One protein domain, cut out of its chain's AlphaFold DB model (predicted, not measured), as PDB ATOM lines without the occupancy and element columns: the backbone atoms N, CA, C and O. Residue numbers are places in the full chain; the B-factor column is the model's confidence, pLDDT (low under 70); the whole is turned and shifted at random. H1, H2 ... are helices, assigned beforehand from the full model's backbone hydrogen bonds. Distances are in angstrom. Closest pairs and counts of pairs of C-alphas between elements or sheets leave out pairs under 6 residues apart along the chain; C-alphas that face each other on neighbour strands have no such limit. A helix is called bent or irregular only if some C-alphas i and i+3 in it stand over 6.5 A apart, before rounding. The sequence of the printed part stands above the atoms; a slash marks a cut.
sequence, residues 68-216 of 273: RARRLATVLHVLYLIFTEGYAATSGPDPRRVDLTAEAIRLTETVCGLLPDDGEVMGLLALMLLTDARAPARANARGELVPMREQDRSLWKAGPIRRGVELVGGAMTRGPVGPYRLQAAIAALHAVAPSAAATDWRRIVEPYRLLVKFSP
ATOM      1  N   ARG A  68     -71.518 -18.532  36.344       80.44
ATOM      2  CA  ARG A  68     -70.203 -19.109  36.018       80.44
ATOM      3  C   ARG A  68     -69.116 -18.660  36.982       80.44
ATOM      4  O   ARG A  68     -68.376 -19.510  37.469       80.44
ATOM      5  N   ALA A  69     -69.053 -17.368  37.296       80.44
ATOM      6  CA  ALA A  69     -68.037 -16.823  38.194       80.44
ATOM      7  C   ALA A  69     -68.144 -17.422  39.607       80.44
ATOM      8  O   ALA A  69     -67.146 -17.857  40.184       80.44
ATOM      9  N   ARG A  70     -69.367 -17.534  40.143       78.12
ATOM     10  CA  ARG A  70     -69.612 -18.116  41.471       78.12
ATOM     11  C   ARG A  70     -69.271 -19.605  41.512       78.12
ATOM     12  O   ARG A  70     -68.615 -20.058  42.447       78.12
ATOM     13  N   ARG A  71     -69.692 -20.366  40.496       82.06
ATOM     14  CA  ARG A  71     -69.389 -21.801  40.400       82.06
ATOM     15  C   ARG A  71     -67.893 -22.044  40.211       82.06
ATOM     16  O   ARG A  71     -67.356 -22.941  40.854       82.06
ATOM     17  N   LEU A  72     -67.213 -21.225  39.404       87.81
ATOM     18  CA  LEU A  72     -65.762 -21.284  39.241       87.81
ATOM     19  C   LEU A  72     -65.050 -21.045  40.576       87.81
ATOM     20  O   LEU A  72     -64.203 -21.848  40.948       87.81
ATOM     21  N   ALA A  73     -65.447 -20.028  41.346       83.06
ATOM     22  CA  ALA A  73     -64.880 -19.788  42.673       83.06
ATOM     23  C   ALA A  73     -65.020 -21.012  43.603       83.06
ATOM     24  O   ALA A  73     -64.076 -21.366  44.310       83.06
ATOM     25  N   THR A  74     -66.165 -21.708  43.565       79.62
ATOM     26  CA  THR A  74     -66.360 -22.970  44.301       79.62
ATOM     27  C   THR A  74     -65.446 -24.087  43.795       79.62
ATOM     28  O   THR A  74     -64.830 -24.770  44.609       79.62
ATOM     29  N   VAL A  75     -65.319 -24.267  42.476       87.25
ATOM     30  CA  VAL A  75     -64.425 -25.277  41.881       87.25
ATOM     31  C   VAL A  75     -62.976 -25.025  42.286       87.25
ATOM     32  O   VAL A  75     -62.318 -25.940  42.776       87.25
ATOM     33  N   LEU A  76     -62.498 -23.784  42.161       84.94
ATOM     34  CA  LEU A  76     -61.147 -23.395  42.571       84.94
ATOM     35  C   LEU A  76     -60.911 -23.662  44.059       84.94
ATOM     36  O   LEU A  76     -59.864 -24.180  44.435       84.94
ATOM     37  N   HIS A  77     -61.904 -23.379  44.904       81.81
ATOM     38  CA  HIS A  77     -61.813 -23.701  46.321       81.81
ATOM     39  C   HIS A  77     -61.727 -25.203  46.589       81.81
ATOM     40  O   HIS A  77     -60.856 -25.631  47.336       81.81
ATOM     41  N   VAL A  78     -62.554 -26.025  45.944       80.44
ATOM     42  CA  VAL A  78     -62.478 -27.486  46.095       80.44
ATOM     43  C   VAL A  78     -61.122 -28.026  45.634       80.44
ATOM     44  O   VAL A  78     -60.526 -28.835  46.342       80.44
ATOM     45  N   LEU A  79     -60.599 -27.552  44.499       81.81
ATOM     46  CA  LEU A  79     -59.275 -27.935  43.999       81.81
ATOM     47  C   LEU A  79     -58.168 -27.556  44.991       81.81
ATOM     48  O   LEU A  79     -57.317 -28.389  45.307       81.81
ATOM     49  N   TYR A  80     -58.219 -26.337  45.537       79.69
ATOM     50  CA  TYR A  80     -57.323 -25.900  46.606       79.69
ATOM     51  C   TYR A  80     -57.383 -26.844  47.815       79.69
ATOM     52  O   TYR A  80     -56.340 -27.286  48.295       79.69
ATOM     53  N   LEU A  81     -58.582 -27.219  48.271       75.69
ATOM     54  CA  LEU A  81     -58.746 -28.117  49.415       75.69
ATOM     55  C   LEU A  81     -58.156 -29.506  49.169       75.69
ATOM     56  O   LEU A  81     -57.410 -29.994  50.018       75.69
ATOM     57  N   ILE A  82     -58.425 -30.112  48.007       75.94
ATOM     58  CA  ILE A  82     -57.862 -31.420  47.631       75.94
ATOM     59  C   ILE A  82     -56.331 -31.360  47.655       75.94
ATOM     60  O   ILE A  82     -55.685 -32.232  48.241       75.94
ATOM     61  N   PHE A  83     -55.756 -30.307  47.072       77.56
ATOM     62  CA  PHE A  83     -54.314 -30.102  47.085       77.56
ATOM     63  C   PHE A  83     -53.771 -29.973  48.512       77.56
ATOM     64  O   PHE A  83     -52.821 -30.667  48.874       77.56
ATOM     65  N   THR A  84     -54.375 -29.116  49.342       67.75
ATOM     66  CA  THR A  84     -53.901 -28.897  50.716       67.75
ATOM     67  C   THR A  84     -54.000 -30.147  51.580       67.75
ATOM     68  O   THR A  84     -53.086 -30.394  52.360       67.75
ATOM     69  N   GLU A  85     -55.041 -30.965  51.406       69.56
ATOM     70  CA  GLU A  85     -55.196 -32.241  52.109       69.56
ATOM     71  C   GLU A  85     -54.067 -33.209  51.737       69.56
ATOM     72  O   GLU A  85     -53.369 -33.729  52.610       69.56
ATOM     73  N   GLY A  86     -53.816 -33.394  50.435       65.56
ATOM     74  CA  GLY A  86     -52.728 -34.251  49.962       65.56
ATOM     75  C   GLY A  86     -51.344 -33.769  50.405       65.56
ATOM     76  O   GLY A  86     -50.455 -34.574  50.693       65.56
ATOM     77  N   TYR A  87     -51.167 -32.448  50.489       62.81
ATOM     78  CA  TYR A  87     -49.907 -31.806  50.854       62.81
ATOM     79  C   TYR A  87     -49.658 -31.757  52.371       62.81
ATOM     80  O   TYR A  87     -48.502 -31.741  52.799       62.81
ATOM     81  N   ALA A  88     -50.715 -31.714  53.187       59.91
ATOM     82  CA  ALA A  88     -50.628 -31.685  54.644       59.91
ATOM     83  C   ALA A  88     -50.516 -33.079  55.273       59.91
ATOM     84  O   ALA A  88     -49.862 -33.176  56.308       59.91
ATOM     85  N   ALA A  89     -51.165 -34.087  54.668       56.16
ATOM     86  CA  ALA A  89     -51.336 -35.466  55.141       56.16
ATOM     87  C   ALA A  89     -51.187 -35.632  56.665       56.16
ATOM     88  O   ALA A  89     -50.167 -36.057  57.200       56.16
ATOM     89  N   THR A  90     -52.271 -35.308  57.366       38.69
ATOM     90  CA  THR A  90     -52.430 -35.472  58.817       38.69
ATOM     91  C   THR A  90     -52.861 -36.889  59.234       38.69
ATOM     92  O   THR A  90     -53.064 -37.118  60.425       38.69
ATOM     93  N   SER A  91     -53.012 -37.827  58.281       34.91
ATOM     94  CA  SER A  91     -53.523 -39.190  58.515       34.91
ATOM     95  C   SER A  91     -52.973 -40.227  57.517       34.91
ATOM     96  O   SER A  91     -53.287 -40.188  56.318       34.91
ATOM     97  N   GLY A  92     -52.238 -41.213  58.036       38.56
ATOM     98  CA  GLY A  92     -51.599 -42.311  57.295       38.56
ATOM     99  C   GLY A  92     -50.127 -42.483  57.706       38.56
ATOM    100  O   GLY A  92     -49.587 -41.594  58.360       38.56
ATOM    101  N   PRO A  93     -49.472 -43.611  57.367       37.34
ATOM    102  CA  PRO A  93     -48.045 -43.810  57.642       37.34
ATOM    103  C   PRO A  93     -47.138 -42.945  56.752       37.34
ATOM    104  O   PRO A  93     -45.979 -42.734  57.098       37.34
ATOM    105  N   ASP A  94     -47.657 -42.435  55.628       48.25
ATOM    106  CA  ASP A  94     -46.936 -41.531  54.731       48.25
ATOM    107  C   ASP A  94     -47.220 -40.061  55.104       48.25
ATOM    108  O   ASP A  94     -48.390 -39.656  55.125       48.25
ATOM    109  N   PRO A  95     -46.187 -39.240  55.376       51.69
ATOM    110  CA  PRO A  95     -46.335 -37.808  55.624       51.69
ATOM    111  C   PRO A  95     -46.889 -37.011  54.430       51.69
ATOM    112  O   PRO A  95     -47.078 -35.799  54.577       51.69
ATOM    113  N   ARG A  96     -47.136 -37.629  53.257       56.19
ATOM    114  CA  ARG A  96     -47.808 -37.019  52.091       56.19
ATOM    115  C   ARG A  96     -48.651 -38.026  51.298       56.19
ATOM    116  O   ARG A  96     -48.258 -39.165  51.106       56.19
ATOM    117  N   ARG A  97     -49.780 -37.585  50.726       62.31
ATOM    118  CA  ARG A  97     -50.518 -38.361  49.705       62.31
ATOM    119  C   ARG A  97     -50.224 -37.785  48.328       62.31
ATOM    120  O   ARG A  97     -50.964 -36.929  47.839       62.31
ATOM    121  N   VAL A  98     -49.118 -38.235  47.735       65.25
ATOM    122  CA  VAL A  98     -48.585 -37.724  46.456       65.25
ATOM    123  C   VAL A  98     -49.644 -37.750  45.346       65.25
ATOM    124  O   VAL A  98     -49.770 -36.772  44.605       65.25
ATOM    125  N   ASP A  99     -50.478 -38.791  45.314       76.25
ATOM    126  CA  ASP A  99     -51.535 -38.964  44.313       76.25
ATOM    127  C   ASP A  99     -52.575 -37.833  44.336       76.25
ATOM    128  O   ASP A  99     -52.967 -37.327  43.287       76.25
ATOM    129  N   LEU A 100     -52.980 -37.363  45.525       77.25
ATOM    130  CA  LEU A 100     -53.965 -36.280  45.653       77.25
ATOM    131  C   LEU A 100     -53.397 -34.933  45.204       77.25
ATOM    132  O   LEU A 100     -54.095 -34.153  44.554       77.25
ATOM    133  N   THR A 101     -52.133 -34.652  45.534       80.62
ATOM    134  CA  THR A 101     -51.479 -33.414  45.088       80.62
ATOM    135  C   THR A 101     -51.286 -33.386  43.577       80.62
ATOM    136  O   THR A 101     -51.551 -32.359  42.956       80.62
ATOM    137  N   ALA A 102     -50.877 -34.512  42.983       87.44
ATOM    138  CA  ALA A 102     -50.701 -34.632  41.539       87.44
ATOM    139  C   ALA A 102     -52.039 -34.484  40.801       87.44
ATOM    140  O   ALA A 102     -52.129 -33.748  39.819       87.44
ATOM    141  N   GLU A 103     -53.097 -35.112  41.314       90.19
ATOM    142  CA  GLU A 103     -54.429 -35.034  40.720       90.19
ATOM    143  C   GLU A 103     -55.026 -33.621  40.794       90.19
ATOM    144  O   GLU A 103     -55.572 -33.126  39.809       90.19
ATOM    145  N   ALA A 104     -54.877 -32.926  41.927       86.88
ATOM    146  CA  ALA A 104     -55.332 -31.542  42.051       86.88
ATOM    147  C   ALA A 104     -54.616 -30.603  41.066       86.88
ATOM    148  O   ALA A 104     -55.263 -29.742  40.464       86.88
ATOM    149  N   ILE A 105     -53.306 -30.793  40.858       94.50
ATOM    150  CA  ILE A 105     -52.539 -30.047  39.852       94.50
ATOM    151  C   ILE A 105     -53.083 -30.346  38.452       94.50
ATOM    152  O   ILE A 105     -53.468 -29.409  37.757       94.50
ATOM    153  N   ARG A 106     -53.217 -31.624  38.071       96.81
ATOM    154  CA  ARG A 106     -53.720 -32.050  36.751       96.81
ATOM    155  C   ARG A 106     -55.103 -31.476  36.427       96.81
ATOM    156  O   ARG A 106     -55.355 -30.994  35.319       96.81
ATOM    157  N   LEU A 107     -56.019 -31.507  37.395       96.06
ATOM    158  CA  LEU A 107     -57.353 -30.926  37.235       96.06
ATOM    159  C   LEU A 107     -57.283 -29.402  37.089       96.06
ATOM    160  O   LEU A 107     -57.971 -28.837  36.241       96.06
ATOM    161  N   THR A 108     -56.424 -28.731  37.857       97.00
ATOM    162  CA  THR A 108     -56.251 -27.275  37.758       97.00
ATOM    163  C   THR A 108     -55.603 -26.867  36.426       97.00
ATOM    164  O   THR A 108     -56.019 -25.876  35.831       97.00
ATOM    165  N   GLU A 109     -54.660 -27.652  35.897       97.81
ATOM    166  CA  GLU A 109     -54.110 -27.481  34.542       97.81
ATOM    167  C   GLU A 109     -55.200 -27.596  33.475       97.81
ATOM    168  O   GLU A 109     -55.264 -26.770  32.565       97.81
ATOM    169  N   THR A 110     -56.107 -28.563  33.626       97.50
ATOM    170  CA  THR A 110     -57.256 -28.729  32.725       97.50
ATOM    171  C   THR A 110     -58.160 -27.494  32.751       97.50
ATOM    172  O   THR A 110     -58.528 -26.975  31.699       97.50
ATOM    173  N   VAL A 111     -58.473 -26.961  33.938       95.75
ATOM    174  CA  VAL A 111     -59.261 -25.720  34.070       95.75
ATOM    175  C   VAL A 111     -58.517 -24.527  33.460       95.75
ATOM    176  O   VAL A 111     -59.136 -23.719  32.774       95.75
ATOM    177  N   CYS A 112     -57.197 -24.438  33.639       95.62
ATOM    178  CA  CYS A 112     -56.371 -23.393  33.034       95.62
ATOM    179  C   CYS A 112     -56.376 -23.461  31.499       95.62
ATOM    180  O   CYS A 112     -56.387 -22.419  30.850       95.62
ATOM    181  N   GLY A 113     -56.410 -24.663  30.912       95.19
ATOM    182  CA  GLY A 113     -56.554 -24.846  29.464       95.19
ATOM    183  C   GLY A 113     -57.931 -24.433  28.933       95.19
ATOM    184  O   GLY A 113     -58.036 -23.926  27.821       95.19
ATOM    185  N   LEU A 114     -58.984 -24.601  29.739       93.69
ATOM    186  CA  LEU A 114     -60.346 -24.172  29.400       93.69
ATOM    187  C   LEU A 114     -60.569 -22.663  29.592       93.69
ATOM    188  O   LEU A 114     -61.453 -22.092  28.956       93.69
ATOM    189  N   LEU A 115     -59.804 -22.027  30.484       92.81
ATOM    190  CA  LEU A 115     -59.928 -20.619  30.869       92.81
ATOM    191  C   LEU A 115     -58.550 -19.921  30.859       92.81
ATOM    192  O   LEU A 115     -58.076 -19.485  31.909       92.81
ATOM    193  N   PRO A 116     -57.891 -19.792  29.690       92.19
ATOM    194  CA  PRO A 116     -56.511 -19.297  29.599       92.19
ATOM    195  C   PRO A 116     -56.348 -17.821  29.992       92.19
ATOM    196  O   PRO A 116     -55.239 -17.384  30.313       92.19
ATOM    197  N   ASP A 117     -57.443 -17.057  29.976       91.44
ATOM    198  CA  ASP A 117     -57.467 -15.636  30.328       91.44
ATOM    199  C   ASP A 117     -57.948 -15.358  31.759       91.44
ATOM    200  O   ASP A 117     -58.002 -14.199  32.178       91.44
ATOM    201  N   ASP A 118     -58.255 -16.399  32.540       94.62
ATOM    202  CA  ASP A 118     -58.664 -16.240  33.932       94.62
ATOM    203  C   ASP A 118     -57.443 -16.195  34.863       94.62
ATOM    204  O   ASP A 118     -56.780 -17.201  35.140       94.62
ATOM    205  N   GLY A 119     -57.139 -14.996  35.367       95.94
ATOM    206  CA  GLY A 119     -56.002 -14.780  36.260       95.94
ATOM    207  C   GLY A 119     -56.106 -15.545  37.583       95.94
ATOM    208  O   GLY A 119     -55.081 -15.889  38.169       95.94
ATOM    209  N   GLU A 120     -57.310 -15.847  38.067       94.69
ATOM    210  CA  GLU A 120     -57.493 -16.536  39.344       94.69
ATOM    211  C   GLU A 120     -57.229 -18.041  39.221       94.69
ATOM    212  O   GLU A 120     -56.571 -18.622  40.088       94.69
ATOM    213  N   VAL A 121     -57.642 -18.648  38.104       96.62
ATOM    214  CA  VAL A 121     -57.280 -20.027  37.737       96.62
ATOM    215  C   VAL A 121     -55.760 -20.168  37.614       96.62
ATOM    216  O   VAL A 121     -55.169 -21.072  38.211       96.62
ATOM    217  N   MET A 122     -55.111 -19.245  36.891       97.88
ATOM    218  CA  MET A 122     -53.648 -19.222  36.753       97.88
ATOM    219  C   MET A 122     -52.953 -19.067  38.110       97.88
ATOM    220  O   MET A 122     -51.965 -19.750  38.382       97.88
ATOM    221  N   GLY A 123     -53.487 -18.197  38.976       96.31
ATOM    222  CA  GLY A 123     -53.004 -18.007  40.341       96.31
ATOM    223  C   GLY A 123     -53.072 -19.289  41.171       96.31
ATOM    224  O   GLY A 123     -52.091 -19.643  41.821       96.31
ATOM    225  N   LEU A 124     -54.184 -20.029  41.110       95.94
ATOM    226  CA  LEU A 124     -54.312 -21.294  41.836       95.94
ATOM    227  C   LEU A 124     -53.305 -22.341  41.341       95.94
ATOM    228  O   LEU A 124     -52.627 -22.964  42.158       95.94
ATOM    229  N   LEU A 125     -53.164 -22.505  40.021       98.19
ATOM    230  CA  LEU A 125     -52.187 -23.438  39.457       98.19
ATOM    231  C   LEU A 125     -50.760 -23.074  39.882       98.19
ATOM    232  O   LEU A 125     -50.001 -23.935  40.329       98.19
ATOM    233  N   ALA A 126     -50.405 -21.789  39.797       98.00
ATOM    234  CA  ALA A 126     -49.103 -21.298  40.225       98.00
ATOM    235  C   ALA A 126     -48.836 -21.608  41.704       98.00
ATOM    236  O   ALA A 126     -47.772 -22.126  42.046       98.00
ATOM    237  N   LEU A 127     -49.809 -21.341  42.580       95.00
ATOM    238  CA  LEU A 127     -49.712 -21.634  44.007       95.00
ATOM    239  C   LEU A 127     -49.450 -23.123  44.271       95.00
ATOM    240  O   LEU A 127     -48.574 -23.453  45.078       95.00
ATOM    241  N   MET A 128     -50.179 -24.016  43.594       92.81
ATOM    242  CA  MET A 128     -50.002 -25.463  43.743       92.81
ATOM    243  C   MET A 128     -48.613 -25.911  43.280       92.81
ATOM    244  O   MET A 128     -47.923 -26.609  44.022       92.81
ATOM    245  N   LEU A 129     -48.160 -25.456  42.107       96.38
ATOM    246  CA  LEU A 129     -46.840 -25.801  41.565       96.38
ATOM    247  C   LEU A 129     -45.698 -25.309  42.461       96.38
ATOM    248  O   LEU A 129     -44.784 -26.072  42.767       96.38
ATOM    249  N   LEU A 130     -45.761 -24.063  42.938       91.25
ATOM    250  CA  LEU A 130     -44.746 -23.481  43.829       91.25
ATOM    251  C   LEU A 130     -44.728 -24.162  45.205       91.25
ATOM    252  O   LEU A 130     -43.698 -24.226  45.884       91.25
ATOM    253  N   THR A 131     -45.873 -24.687  45.632       85.38
ATOM    254  CA  THR A 131     -45.993 -25.421  46.890       85.38
ATOM    255  C   THR A 131     -45.482 -26.855  46.753       85.38
ATOM    256  O   THR A 131     -44.662 -27.279  47.575       85.38
ATOM    257  N   ASP A 132     -45.868 -27.574  45.696       87.31
ATOM    258  CA  ASP A 132     -45.354 -28.922  45.429       87.31
ATOM    259  C   ASP A 132     -43.874 -28.920  45.045       87.31
ATOM    260  O   ASP A 132     -43.172 -29.869  45.363       87.31
ATOM    261  N   ALA A 133     -43.325 -27.853  44.460       89.25
ATOM    262  CA  ALA A 133     -41.903 -27.808  44.114       89.25
ATOM    263  C   ALA A 133     -40.965 -28.081  45.304       89.25
ATOM    264  O   ALA A 133     -39.867 -28.603  45.130       89.25
ATOM    265  N   ARG A 134     -41.415 -27.748  46.518       87.31
ATOM    266  CA  ARG A 134     -40.669 -27.895  47.778       87.31
ATOM    267  C   ARG A 134     -40.892 -29.247  48.456       87.31
ATOM    268  O   ARG A 134     -40.292 -29.527  49.490       87.31
ATOM    269  N   ALA A 135     -41.750 -30.076  47.865       83.06
ATOM    270  CA  ALA A 135     -42.063 -31.445  48.248       83.06
ATOM    271  C   ALA A 135     -40.888 -32.231  48.853       83.06
ATOM    272  O   ALA A 135     -41.050 -32.736  49.967       83.06
ATOM    273  N   PRO A 136     -39.730 -32.345  48.169       85.56
ATOM    274  CA  PRO A 136     -38.678 -33.264  48.597       85.56
ATOM    275  C   PRO A 136     -37.901 -32.748  49.810       85.56
ATOM    276  O   PRO A 136     -37.308 -33.532  50.536       85.56
ATOM    277  N   ALA A 137     -37.933 -31.437  50.060       83.25
ATOM    278  CA  ALA A 137     -37.230 -30.816  51.177       83.25
ATOM    279  C   ALA A 137     -38.081 -30.739  52.456       83.25
ATOM    280  O   ALA A 137     -37.592 -30.300  53.491       83.25
ATOM    281  N   ARG A 138     -39.368 -31.108  52.397       77.19
ATOM    282  CA  ARG A 138     -40.336 -30.877  53.481       77.19
ATOM    283  C   ARG A 138     -40.172 -31.825  54.669       77.19
ATOM    284  O   ARG A 138     -40.612 -31.467  55.758       77.19
ATOM    285  N   ALA A 139     -39.576 -32.996  54.476       72.06
ATOM    286  CA  ALA A 139     -39.325 -33.961  55.537       72.06
ATOM    287  C   ALA A 139     -37.872 -34.440  55.492       72.06
ATOM    288  O   ALA A 139     -37.294 -34.572  54.415       72.06
ATOM    289  N   ASN A 140     -37.278 -34.685  56.658       72.31
ATOM    290  CA  ASN A 140     -35.945 -35.276  56.744       72.31
ATOM    291  C   ASN A 140     -36.012 -36.813  56.625       72.31
ATOM    292  O   ASN A 140     -37.089 -37.401  56.555       72.31
ATOM    293  N   ALA A 141     -34.857 -37.485  56.664       76.12
ATOM    294  CA  ALA A 141     -34.772 -38.949  56.594       76.12
ATOM    295  C   ALA A 141     -35.523 -39.694  57.724       76.12
ATOM    296  O   ALA A 141     -35.729 -40.899  57.632       76.12
ATOM    297  N   ARG A 142     -35.926 -38.991  58.792       70.38
ATOM    298  CA  ARG A 142     -36.723 -39.525  59.908       70.38
ATOM    299  C   ARG A 142     -38.223 -39.244  59.753       70.38
ATOM    300  O   ARG A 142     -38.987 -39.550  60.661       70.38
ATOM    301  N   GLY A 143     -38.642 -38.635  58.641       66.38
ATOM    302  CA  GLY A 143     -40.028 -38.236  58.395       66.38
ATOM    303  C   GLY A 143     -40.471 -36.990  59.172       66.38
ATOM    304  O   GLY A 143     -41.653 -36.655  59.165       66.38
ATOM    305  N   GLU A 144     -39.553 -36.283  59.838       65.44
ATOM    306  CA  GLU A 144     -39.880 -35.074  60.599       65.44
ATOM    307  C   GLU A 144     -39.998 -33.872  59.658       65.44
ATOM    308  O   GLU A 144     -39.165 -33.692  58.765       65.44
ATOM    309  N   LEU A 145     -41.009 -33.026  59.880       64.44
ATOM    310  CA  LEU A 145     -41.211 -31.812  59.091       64.44
ATOM    311  C   LEU A 145     -40.031 -30.845  59.245       64.44
ATOM    312  O   LEU A 145     -39.629 -30.505  60.357       64.44
ATOM    313  N   VAL A 146     -39.528 -30.367  58.107       68.25
ATOM    314  CA  VAL A 146     -38.431 -29.406  58.014       68.25
ATOM    315  C   VAL A 146     -38.993 -27.998  57.769       68.25
ATOM    316  O   VAL A 146     -39.700 -27.778  56.773       68.25
ATOM    317  N   PRO A 147     -38.649 -27.020  58.628       67.81
ATOM    318  CA  PRO A 147     -39.031 -25.622  58.457       67.81
ATOM    319  C   PRO A 147     -38.631 -25.078  57.096       67.81
ATOM    320  O   PRO A 147     -37.492 -25.264  56.693       67.81
ATOM    321  N   MET A 148     -39.481 -24.293  56.424       69.38
ATOM    322  CA  MET A 148     -39.200 -23.782  55.066       69.38
ATOM    323  C   MET A 148     -37.839 -23.080  54.911       69.38
ATOM    324  O   MET A 148     -37.233 -23.123  53.847       69.38
ATOM    325  N   ARG A 149     -37.350 -22.421  55.966       66.75
ATOM    326  CA  ARG A 149     -36.030 -21.766  55.974       66.75
ATOM    327  C   ARG A 149     -34.845 -22.730  56.113       66.75
ATOM    328  O   ARG A 149     -33.730 -22.341  55.803       66.75
ATOM    329  N   GLU A 150     -35.091 -23.900  56.700       72.69
ATOM    330  CA  GLU A 150     -34.116 -24.969  56.945       72.69
ATOM    331  C   GLU A 150     -34.167 -26.017  55.829       72.69
ATOM    332  O   GLU A 150     -33.302 -26.881  55.760       72.69
ATOM    333  N   GLN A 151     -35.172 -25.938  54.951       80.25
ATOM    334  CA  GLN A 151     -35.270 -26.773  53.765       80.25
ATOM    335  C   GLN A 151     -34.065 -26.542  52.864       80.25
ATOM    336  O   GLN A 151     -33.759 -25.406  52.492       80.25
ATOM    337  N   ASP A 152     -33.434 -27.641  52.466       87.06
ATOM    338  CA  ASP A 152     -32.420 -27.620  51.427       87.06
ATOM    339  C   ASP A 152     -33.073 -27.238  50.092       87.06
ATOM    340  O   ASP A 152     -33.865 -27.990  49.517       87.06
ATOM    341  N   ARG A 153     -32.762 -26.029  49.612       88.88
ATOM    342  CA  ARG A 153     -33.311 -25.491  48.362       88.88
ATOM    343  C   ARG A 153     -32.751 -26.183  47.125       88.88
ATOM    344  O   ARG A 153     -33.383 -26.098  46.077       88.88
ATOM    345  N   SER A 154     -31.628 -26.897  47.231       91.31
ATOM    346  CA  SER A 154     -31.115 -27.711  46.121       91.31
ATOM    347  C   SER A 154     -32.053 -28.874  45.778       91.31
ATOM    348  O   SER A 154     -32.096 -29.321  44.635       91.31
ATOM    349  N   LEU A 155     -32.878 -29.304  46.741       91.31
ATOM    350  CA  LEU A 155     -33.902 -30.331  46.556       91.31
ATOM    351  C   LEU A 155     -35.210 -29.779  45.968       91.31
ATOM    352  O   LEU A 155     -36.162 -30.533  45.753       91.31
ATOM    353  N   TRP A 156     -35.310 -28.465  45.746       92.62
ATOM    354  CA  TRP A 156     -36.512 -27.864  45.182       92.62
ATOM    355  C   TRP A 156     -36.574 -28.099  43.672       92.62
ATOM    356  O   TRP A 156     -35.602 -27.919  42.939       92.62
ATOM    357  N   LYS A 157     -37.755 -28.469  43.178       94.81
ATOM    358  CA  LYS A 157     -37.957 -28.775  41.761       94.81
ATOM    359  C   LYS A 157     -37.945 -27.483  40.931       94.81
ATOM    360  O   LYS A 157     -38.944 -26.764  40.873       94.81
ATOM    361  N   ALA A 158     -36.836 -27.213  40.241       96.06
ATOM    362  CA  ALA A 158     -36.644 -25.992  39.450       96.06
ATOM    363  C   ALA A 158     -37.677 -25.811  38.318       96.06
ATOM    364  O   ALA A 158     -38.131 -24.695  38.068       96.06
ATOM    365  N   GLY A 159     -38.092 -26.900  37.657       97.38
ATOM    366  CA  GLY A 159     -39.097 -26.867  36.584       97.38
ATOM    367  C   GLY A 159     -40.448 -26.292  37.039       97.38
ATOM    368  O   GLY A 159     -40.865 -25.258  36.512       97.38
ATOM    369  N   PRO A 160     -41.108 -26.898  38.046       95.56
ATOM    370  CA  PRO A 160     -42.321 -26.357  38.656       95.56
ATOM    371  C   PRO A 160     -42.177 -24.933  39.207       95.56
ATOM    372  O   PRO A 160     -43.110 -24.148  39.064       95.56
ATOM    373  N   ILE A 161     -41.021 -24.563  39.783       96.75
ATOM    374  CA  ILE A 161     -40.774 -23.179  40.230       96.75
ATOM    375  C   ILE A 161     -40.841 -22.215  39.052       96.75
ATOM    376  O   ILE A 161     -41.613 -21.261  39.093       96.75
ATOM    377  N   ARG A 162     -40.070 -22.477  37.993       98.25
ATOM    378  CA  ARG A 162     -40.048 -21.635  36.792       98.25
ATOM    379  C   ARG A 162     -41.451 -21.485  36.206       98.25
ATOM    380  O   ARG A 162     -41.906 -20.363  36.003       98.25
ATOM    381  N   ARG A 163     -42.168 -22.600  36.038       98.19
ATOM    382  CA  ARG A 163     -43.541 -22.590  35.521       98.19
ATOM    383  C   ARG A 163     -44.500 -21.805  36.420       98.19
ATOM    384  O   ARG A 163     -45.315 -21.035  35.924       98.19
ATOM    385  N   GLY A 164     -44.405 -21.983  37.735       97.75
ATOM    386  CA  GLY A 164     -45.222 -21.249  38.698       97.75
ATOM    387  C   GLY A 164     -44.968 -19.743  38.646       97.75
ATOM    388  O   GLY A 164     -45.917 -18.967  38.639       97.75
ATOM    389  N   VAL A 165     -43.707 -19.319  38.540       97.81
ATOM    390  CA  VAL A 165     -43.330 -17.900  38.421       97.81
ATOM    391  C   VAL A 165     -43.855 -17.283  37.121       97.81
ATOM    392  O   VAL A 165     -44.417 -16.189  37.159       97.81
ATOM    393  N   GLU A 166     -43.744 -17.988  35.991       97.81
ATOM    394  CA  GLU A 166     -44.328 -17.561  34.707       97.81
ATOM    395  C   GLU A 166     -45.847 -17.358  34.819       97.81
ATOM    396  O   GLU A 166     -46.382 -16.334  34.387       97.81
ATOM    397  N   LEU A 167     -46.545 -18.310  35.447       97.81
ATOM    398  CA  LEU A 167     -47.987 -18.228  35.669       97.81
ATOM    399  C   LEU A 167     -48.367 -17.056  36.580       97.81
ATOM    400  O   LEU A 167     -49.343 -16.376  36.279       97.81
ATOM    401  N   VAL A 168     -47.602 -16.773  37.645       96.62
ATOM    402  CA  VAL A 168     -47.820 -15.578  38.484       96.62
ATOM    403  C   VAL A 168     -47.694 -14.307  37.649       96.62
ATOM    404  O   VAL A 168     -48.572 -13.452  37.727       96.62
ATOM    405  N   GLY A 169     -46.645 -14.194  36.829       95.38
ATOM    406  CA  GLY A 169     -46.447 -13.041  35.949       95.38
ATOM    407  C   GLY A 169     -47.645 -12.810  35.026       95.38
ATOM    408  O   GLY A 169     -48.195 -11.711  34.997       95.38
ATOM    409  N   GLY A 170     -48.113 -13.863  34.350       95.19
ATOM    410  CA  GLY A 170     -49.299 -13.786  33.493       95.19
ATOM    411  C   GLY A 170     -50.579 -13.454  34.268       95.19
ATOM    412  O   GLY A 170     -51.336 -12.574  33.865       95.19
ATOM    413  N   ALA A 171     -50.800 -14.091  35.417       94.69
ATOM    414  CA  ALA A 171     -51.998 -13.914  36.232       94.69
ATOM    415  C   ALA A 171     -52.186 -12.473  36.742       94.69
ATOM    416  O   ALA A 171     -53.317 -11.999  36.856       94.69
ATOM    417  N   MET A 172     -51.089 -11.762  37.032       92.38
ATOM    418  CA  MET A 172     -51.134 -10.374  37.518       92.38
ATOM    419  C   MET A 172     -51.576  -9.367  36.456       92.38
ATOM    420  O   MET A 172     -52.016  -8.275  36.800       92.38
ATOM    421  N   THR A 173     -51.507  -9.734  35.176       93.50
ATOM    422  CA  THR A 173     -51.936  -8.874  34.060       93.50
ATOM    423  C   THR A 173     -53.416  -9.042  33.696       93.50
ATOM    424  O   THR A 173     -53.905  -8.384  32.781       93.50
ATOM    425  N   ARG A 174     -54.150  -9.922  34.398       90.94
ATOM    426  CA  ARG A 174     -55.496 -10.366  34.011       90.94
ATOM    427  C   ARG A 174     -56.538 -10.075  35.084       90.94
ATOM    428  O   ARG A 174     -56.508 -10.687  36.147       90.94
ATOM    429  N   GLY A 175     -57.518  -9.229  34.765       85.50
ATOM    430  CA  GLY A 175     -58.725  -9.018  35.574       85.50
ATOM    431  C   GLY A 175     -58.488  -8.543  37.023       85.50
ATOM    432  O   GLY A 175     -57.358  -8.273  37.429       85.50
ATOM    433  N   PRO A 176     -59.551  -8.439  37.843       87.00
ATOM    434  CA  PRO A 176     -59.452  -7.960  39.228       87.00
ATOM    435  C   PRO A 176     -58.702  -8.961  40.100       87.00
ATOM    436  O   PRO A 176     -59.081 -10.116  40.033       87.00
ATOM    437  N   VAL A 177     -57.716  -8.559  40.913       89.19
ATOM    438  CA  VAL A 177     -56.874  -9.446  41.756       89.19
ATOM    439  C   VAL A 177     -57.679 -10.202  42.824       89.19
ATOM    440  O   VAL A 177     -58.466  -9.590  43.537       89.19
ATOM    441  N   GLY A 178     -57.449 -11.513  42.963       87.94
ATOM    442  CA  GLY A 178     -58.123 -12.399  43.919       87.94
ATOM    443  C   GLY A 178     -57.156 -13.188  44.822       87.94
ATOM    444  O   GLY A 178     -55.930 -13.059  44.696       87.94
ATOM    445  N   PRO A 179     -57.686 -13.968  45.783       84.44
ATOM    446  CA  PRO A 179     -56.904 -14.583  46.856       84.44
ATOM    447  C   PRO A 179     -55.819 -15.554  46.375       84.44
ATOM    448  O   PRO A 179     -54.712 -15.530  46.917       84.44
ATOM    449  N   TYR A 180     -56.074 -16.380  45.359       89.12
ATOM    450  CA  TYR A 180     -55.094 -17.361  44.887       89.12
ATOM    451  C   TYR A 180     -53.924 -16.699  44.171       89.12
ATOM    452  O   TYR A 180     -52.785 -17.129  44.342       89.12
ATOM    453  N   ARG A 181     -54.158 -15.599  43.447       93.81
ATOM    454  CA  ARG A 181     -53.066 -14.801  42.869       93.81
ATOM    455  C   ARG A 181     -52.172 -14.187  43.927       93.81
ATOM    456  O   ARG A 181     -50.953 -14.240  43.796       93.81
ATOM    457  N   LEU A 182     -52.762 -13.630  44.980       87.00
ATOM    458  CA  LEU A 182     -52.002 -13.039  46.081       87.00
ATOM    459  C   LEU A 182     -51.172 -14.100  46.812       87.00
ATOM    460  O   LEU A 182     -49.985 -13.893  47.059       87.00
ATOM    461  N   GLN A 183     -51.765 -15.262  47.093       86.12
ATOM    462  CA  GLN A 183     -51.051 -16.397  47.682       86.12
ATOM    463  C   GLN A 183     -49.921 -16.899  46.773       86.12
ATOM    464  O   GLN A 183     -48.813 -17.143  47.253       86.12
ATOM    465  N   ALA A 184     -50.160 -17.005  45.464       90.88
ATOM    466  CA  ALA A 184     -49.145 -17.412  44.497       90.88
ATOM    467  C   ALA A 184     -47.994 -16.402  44.398       90.88
ATOM    468  O   ALA A 184     -46.838 -16.808  44.331       90.88
ATOM    469  N   ALA A 185     -48.281 -15.099  44.464       90.94
ATOM    470  CA  ALA A 185     -47.258 -14.053  44.488       90.94
ATOM    471  C   ALA A 185     -46.326 -14.200  45.695       90.94
ATOM    472  O   ALA A 185     -45.104 -14.152  45.559       90.94
ATOM    473  N   ILE A 186     -46.904 -14.439  46.876       82.50
ATOM    474  CA  ILE A 186     -46.148 -14.688  48.108       82.50
ATOM    475  C   ILE A 186     -45.295 -15.953  47.954       82.50
ATOM    476  O   ILE A 186     -44.100 -15.937  48.255       82.50
ATOM    477  N   ALA A 187     -45.883 -17.040  47.445       87.38
ATOM    478  CA  ALA A 187     -45.168 -18.290  47.211       87.38
ATOM    479  C   ALA A 187     -44.004 -18.115  46.219       87.38
ATOM    480  O   ALA A 187     -42.919 -18.642  46.456       87.38
ATOM    481  N   ALA A 188     -44.197 -17.334  45.153       92.88
ATOM    482  CA  ALA A 188     -43.172 -17.053  44.155       92.88
ATOM    483  C   ALA A 188     -42.002 -16.266  44.753       92.88
ATOM    484  O   ALA A 188     -40.855 -16.653  44.551       92.88
ATOM    485  N   LEU A 189     -42.272 -15.229  45.554       86.94
ATOM    486  CA  LEU A 189     -41.236 -14.440  46.238       86.94
ATOM    487  C   LEU A 189     -40.371 -15.294  47.177       86.94
ATOM    488  O   LEU A 189     -39.166 -15.065  47.293       86.94
ATOM    489  N   HIS A 190     -40.955 -16.311  47.812       83.94
ATOM    490  CA  HIS A 190     -40.187 -17.297  48.569       83.94
ATOM    491  C   HIS A 190     -39.388 -18.245  47.670       83.94
ATOM    492  O   HIS A 190     -38.237 -18.546  47.987       83.94
ATOM    493  N   ALA A 191     -39.998 -18.720  46.582       88.94
ATOM    494  CA  ALA A 191     -39.423 -19.722  45.692       88.94
ATOM    495  C   ALA A 191     -38.198 -19.212  44.917       88.94
ATOM    496  O   ALA A 191     -37.252 -19.968  44.722       88.94
ATOM    497  N   VAL A 192     -38.207 -17.943  44.494       91.06
ATOM    498  CA  VAL A 192     -37.121 -17.343  43.693       91.06
ATOM    499  C   VAL A 192     -35.958 -16.817  44.527       91.06
ATOM    500  O   VAL A 192     -34.893 -16.529  43.986       91.06
ATOM    501  N   ALA A 193     -36.142 -16.658  45.837       86.44
ATOM    502  CA  ALA A 193     -35.057 -16.218  46.698       86.44
ATOM    503  C   ALA A 193     -33.943 -17.291  46.720       86.44
ATOM    504  O   ALA A 193     -34.245 -18.483  46.800       86.44
ATOM    505  N   PRO A 194     -32.652 -16.919  46.726       85.31
ATOM    506  CA  PRO A 194     -31.560 -17.893  46.815       85.31
ATOM    507  C   PRO A 194     -31.418 -18.489  48.224       85.31
ATOM    508  O   PRO A 194     -30.983 -19.624  48.390       85.31
ATOM    509  N   SER A 195     -31.837 -17.757  49.259       78.56
ATOM    510  CA  SER A 195     -31.866 -18.225  50.649       78.56
ATOM    511  C   SER A 195     -33.059 -17.642  51.410       78.56
ATOM    512  O   SER A 195     -33.750 -16.744  50.921       78.56
ATOM    513  N   ALA A 196     -33.340 -18.167  52.606       71.50
ATOM    514  CA  ALA A 196     -34.395 -17.622  53.461       71.50
ATOM    515  C   ALA A 196     -34.094 -16.183  53.909       71.50
ATOM    516  O   ALA A 196     -35.001 -15.362  53.995       71.50
ATOM    517  N   ALA A 197     -32.816 -15.871  54.148       70.75
ATOM    518  CA  ALA A 197     -32.371 -14.527  54.502       70.75
ATOM    519  C   ALA A 197     -32.502 -13.541  53.330       70.75
ATOM    520  O   ALA A 197     -32.754 -12.362  53.547       70.75
ATOM    521  N   ALA A 198     -32.377 -14.029  52.093       75.94
ATOM    522  CA  ALA A 198     -32.512 -13.228  50.879       75.94
ATOM    523  C   ALA A 198     -33.969 -13.061  50.401       75.94
ATOM    524  O   ALA A 198     -34.203 -12.513  49.326       75.94
ATOM    525  N   THR A 199     -34.961 -13.556  51.148       74.38
ATOM    526  CA  THR A 199     -36.372 -13.334  50.814       74.38
ATOM    527  C   THR A 199     -36.724 -11.851  50.957       74.38
ATOM    528  O   THR A 199     -36.527 -11.254  52.014       74.38
ATOM    529  N   ASP A 200     -37.297 -11.263  49.902       75.69
ATOM    530  CA  ASP A 200     -37.758  -9.873  49.915       75.69
ATOM    531  C   ASP A 200     -39.084  -9.747  50.682       75.69
ATOM    532  O   ASP A 200     -40.187  -9.769  50.126       75.69
ATOM    533  N   TRP A 201     -38.969  -9.612  52.001       72.75
ATOM    534  CA  TRP A 201     -40.112  -9.426  52.890       72.75
ATOM    535  C   TRP A 201     -40.883  -8.137  52.611       72.75
ATOM    536  O   TRP A 201     -42.092  -8.101  52.833       72.75
ATOM    537  N   ARG A 202     -40.229  -7.092  52.083       72.94
ATOM    538  CA  ARG A 202     -40.900  -5.828  51.747       72.94
ATOM    539  C   ARG A 202     -41.920  -6.055  50.634       72.94
ATOM    540  O   ARG A 202     -43.036  -5.550  50.732       72.94
ATOM    541  N   ARG A 203     -41.575  -6.869  49.630       74.50
ATOM    542  CA  ARG A 203     -42.495  -7.265  48.549       74.50
ATOM    543  C   ARG A 203     -43.599  -8.216  49.001       74.50
ATOM    544  O   ARG A 203     -44.683  -8.159  48.437       74.50
ATOM    545  N   ILE A 204     -43.359  -9.067  50.001       73.56
ATOM    546  CA  ILE A 204     -44.368 -10.021  50.509       73.56
ATOM    547  C   ILE A 204     -45.493  -9.319  51.280       73.56
ATOM    548  O   ILE A 204     -46.642  -9.762  51.249       73.56
ATOM    549  N   VAL A 205     -45.181  -8.225  51.974       73.06
ATOM    550  CA  VAL A 205     -46.118  -7.554  52.887       73.06
ATOM    551  C   VAL A 205     -47.353  -7.014  52.176       73.06
ATOM    552  O   VAL A 205     -48.447  -7.099  52.728       73.06
ATOM    553  N   GLU A 206     -47.210  -6.473  50.968       78.00
ATOM    554  CA  GLU A 206     -48.340  -5.855  50.273       78.00
ATOM    555  C   GLU A 206     -49.363  -6.886  49.759       78.00
ATOM    556  O   GLU A 206     -50.538  -6.771  50.122       78.00
ATOM    557  N   PRO A 207     -48.966  -7.965  49.052       76.50
ATOM    558  CA  PRO A 207     -49.874  -9.065  48.742       76.50
ATOM    559  C   PRO A 207     -50.548  -9.651  49.986       76.50
ATOM    560  O   PRO A 207     -51.729  -9.989  49.949       76.50
ATOM    561  N   TYR A 208     -49.821  -9.723  51.105       68.56
ATOM    562  CA  TYR A 208     -50.358 -10.205  52.372       68.56
ATOM    563  C   TYR A 208     -51.467  -9.297  52.923       68.56
ATOM    564  O   TYR A 208     -52.539  -9.772  53.293       68.56
ATOM    565  N   ARG A 209     -51.245  -7.977  52.931       73.38
ATOM    566  CA  ARG A 209     -52.252  -6.988  53.352       73.38
ATOM    567  C   ARG A 209     -53.519  -7.064  52.516       73.38
ATOM    568  O   ARG A 209     -54.611  -6.924  53.060       73.38
ATOM    569  N   LEU A 210     -53.379  -7.266  51.208       79.25
ATOM    570  CA  LEU A 210     -54.520  -7.442  50.318       79.25
ATOM    571  C   LEU A 210     -55.240  -8.762  50.600       79.25
ATOM    572  O   LEU A 210     -56.465  -8.772  50.668       79.25
ATOM    573  N   LEU A 211     -54.499  -9.848  50.836       73.88
ATOM    574  CA  LEU A 211     -55.065 -11.176  51.064       73.88
ATOM    575  C   LEU A 211     -55.970 -11.215  52.300       73.88
ATOM    576  O   LEU A 211     -57.039 -11.820  52.256       73.88
ATOM    577  N   VAL A 212     -55.587 -10.521  53.375       64.31
ATOM    578  CA  VAL A 212     -56.395 -10.428  54.603       64.31
ATOM    579  C   VAL A 212     -57.780  -9.819  54.336       64.31
ATOM    580  O   VAL A 212     -58.756 -10.218  54.968       64.31
ATOM    581  N   LYS A 213     -57.919  -8.926  53.345       70.75
ATOM    582  CA  LYS A 213     -59.218  -8.329  52.977       70.75
ATOM    583  C   LYS A 213     -60.194  -9.340  52.360       70.75
ATOM    584  O   LYS A 213     -61.397  -9.108  52.395       70.75
ATOM    585  N   PHE A 214     -59.700 -10.460  51.825       64.69
ATOM    586  CA  PHE A 214     -60.525 -11.519  51.228       64.69
ATOM    587  C   PHE A 214     -61.064 -12.533  52.246       64.69
ATOM    588  O   PHE A 214     -61.825 -13.421  51.866       64.69
ATOM    589  N   SER A 215     -60.709 -12.420  53.532       53.03
ATOM    590  CA  SER A 215     -61.194 -13.314  54.590       53.03
ATOM    591  C   SER A 215     -62.042 -12.553  55.622       53.03
ATOM    592  O   SER A 215     -61.568 -12.267  56.723       53.03
ATOM    593  N   PRO A 216     -63.306 -12.208  55.306       41.03
ATOM    594  CA  PRO A 216     -64.227 -11.633  56.277       41.03
ATOM    595  C   PRO A 216     -64.786 -12.752  57.171       41.03
ATOM    596  O   PRO A 216     -65.907 -13.220  56.997       41.03
TER     597      PRO A 216
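AT A GLANCE: This is residues 68 to 216 of the 273 residues of the protein "Putative RNA polymerase sigma factor" of Actinomadura namibiensis (UniProt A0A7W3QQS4). Five helices form an up-and-down bundle, with H3 in the middle, H1 and H2 packed on one side of it and H4 and H5 on the other, while a sixth helix, H6, folds back along H5 and packs on that helix alone. The bundle is well aligned but for H5, which crosses H3 and H4 more steeply, and the long loop of residues 133 to 157 lies at the end of the bundle where H3 ends and H4 begins. The printed part has 149 residues with six named helices, H1 to H6 in that order, and no named strand; its class is all helix. The whole is compact, with a radius of gyration of the C-alphas of 15.2 A, and the C-alphas span 46 by 35 by 32 A along their three main axes.

HOW THE PARTS SIT: H1, residues 68 to 88, and H2, residues 98 to 114, form a helical hairpin and touch at a shallow tilt of 23 degrees, opposite ways. Their closest C-alphas are those of Phe 83 and Thr 101, 4.8 A apart. H3, residues 119 to 132, forms a hairpin with H2 at a shallow tilt of 23 degrees, and their closest C-alphas, those of Thr 108 and Leu 125, are 5.8 A apart. H3 also touches H1, the same way at a shallow tilt of 4 degrees, with the C-alphas of Leu 76 and Val 121 closest at 7.0 A. H4, residues 158 to 172, touches H3 as a hairpin with 28 pairs of C-alphas within 8 A, at a shallow tilt of 22 degrees, opposite ways; the closest C-alphas are those of Gly 119 and Ala 171, 4.1 A apart. H5, residues 179 to 192, touches H3 the same way at a steep tilt of 41 degrees, with the C-alphas of Gly 123 and Arg 181 closest at 4.1 A. H4 and H5 form a hairpin at a steep tilt of 42 degrees, and their closest C-alphas, those of Val 165 and Ala 188, are 5.8 A apart. H3 is the hub, touching H1, H2, H4 and H5. H6, residues 201 to 213, forms a hairpin with H5 at a shallow tilt of 15 degrees, opposite ways, with the C-alphas of Leu 182 and Pro 207 closest at 5.2 A. H6 is apart from H1, H2, H3 and H4, and both H1 and H2 are apart from H4 and H5. In H1, H2, H3, H4 and H5 every O i to N i+4 pair is within hydrogen-bond range; in H6 it is 6 of 9.

IN THESE COORDINATES: H1 begins at C-alpha 68, at (-70.203, -19.109, 36.018), and is the longest helix, with 21 residues and 29.8 A from first to last C-alpha. H2 measures 24.8 A over 17 residues, and H4 21.4 A over 15. H3 begins at C-alpha 119, at (-56.002, -14.780, 36.260), and ends at C-alpha 132, 19.9 A away. H5 has 14 residues and measures 20.2 A. H6 measures 19.1 A and ends at C-alpha 213, at (-59.218, -8.329, 52.977); it is neither bent nor irregular, but only just: C-alphas 203 and 206 are 6.3 A apart.

THE WHOLE: The two C-alphas farthest apart are those of Arg 68 and Arg 142, at 45.9 A. The printed part has no cut. The link from H2 to H3 is tight; those from H1 to H2, H4 to H5 and H5 to H6 are short, and the link from H3 to H4, with 25 residues, is long. The mean pLDDT of the printed part is 81.7, and 27 residues are under 70: residues 84 to 98, 143 to 149, 208, 212 and 214 to 216.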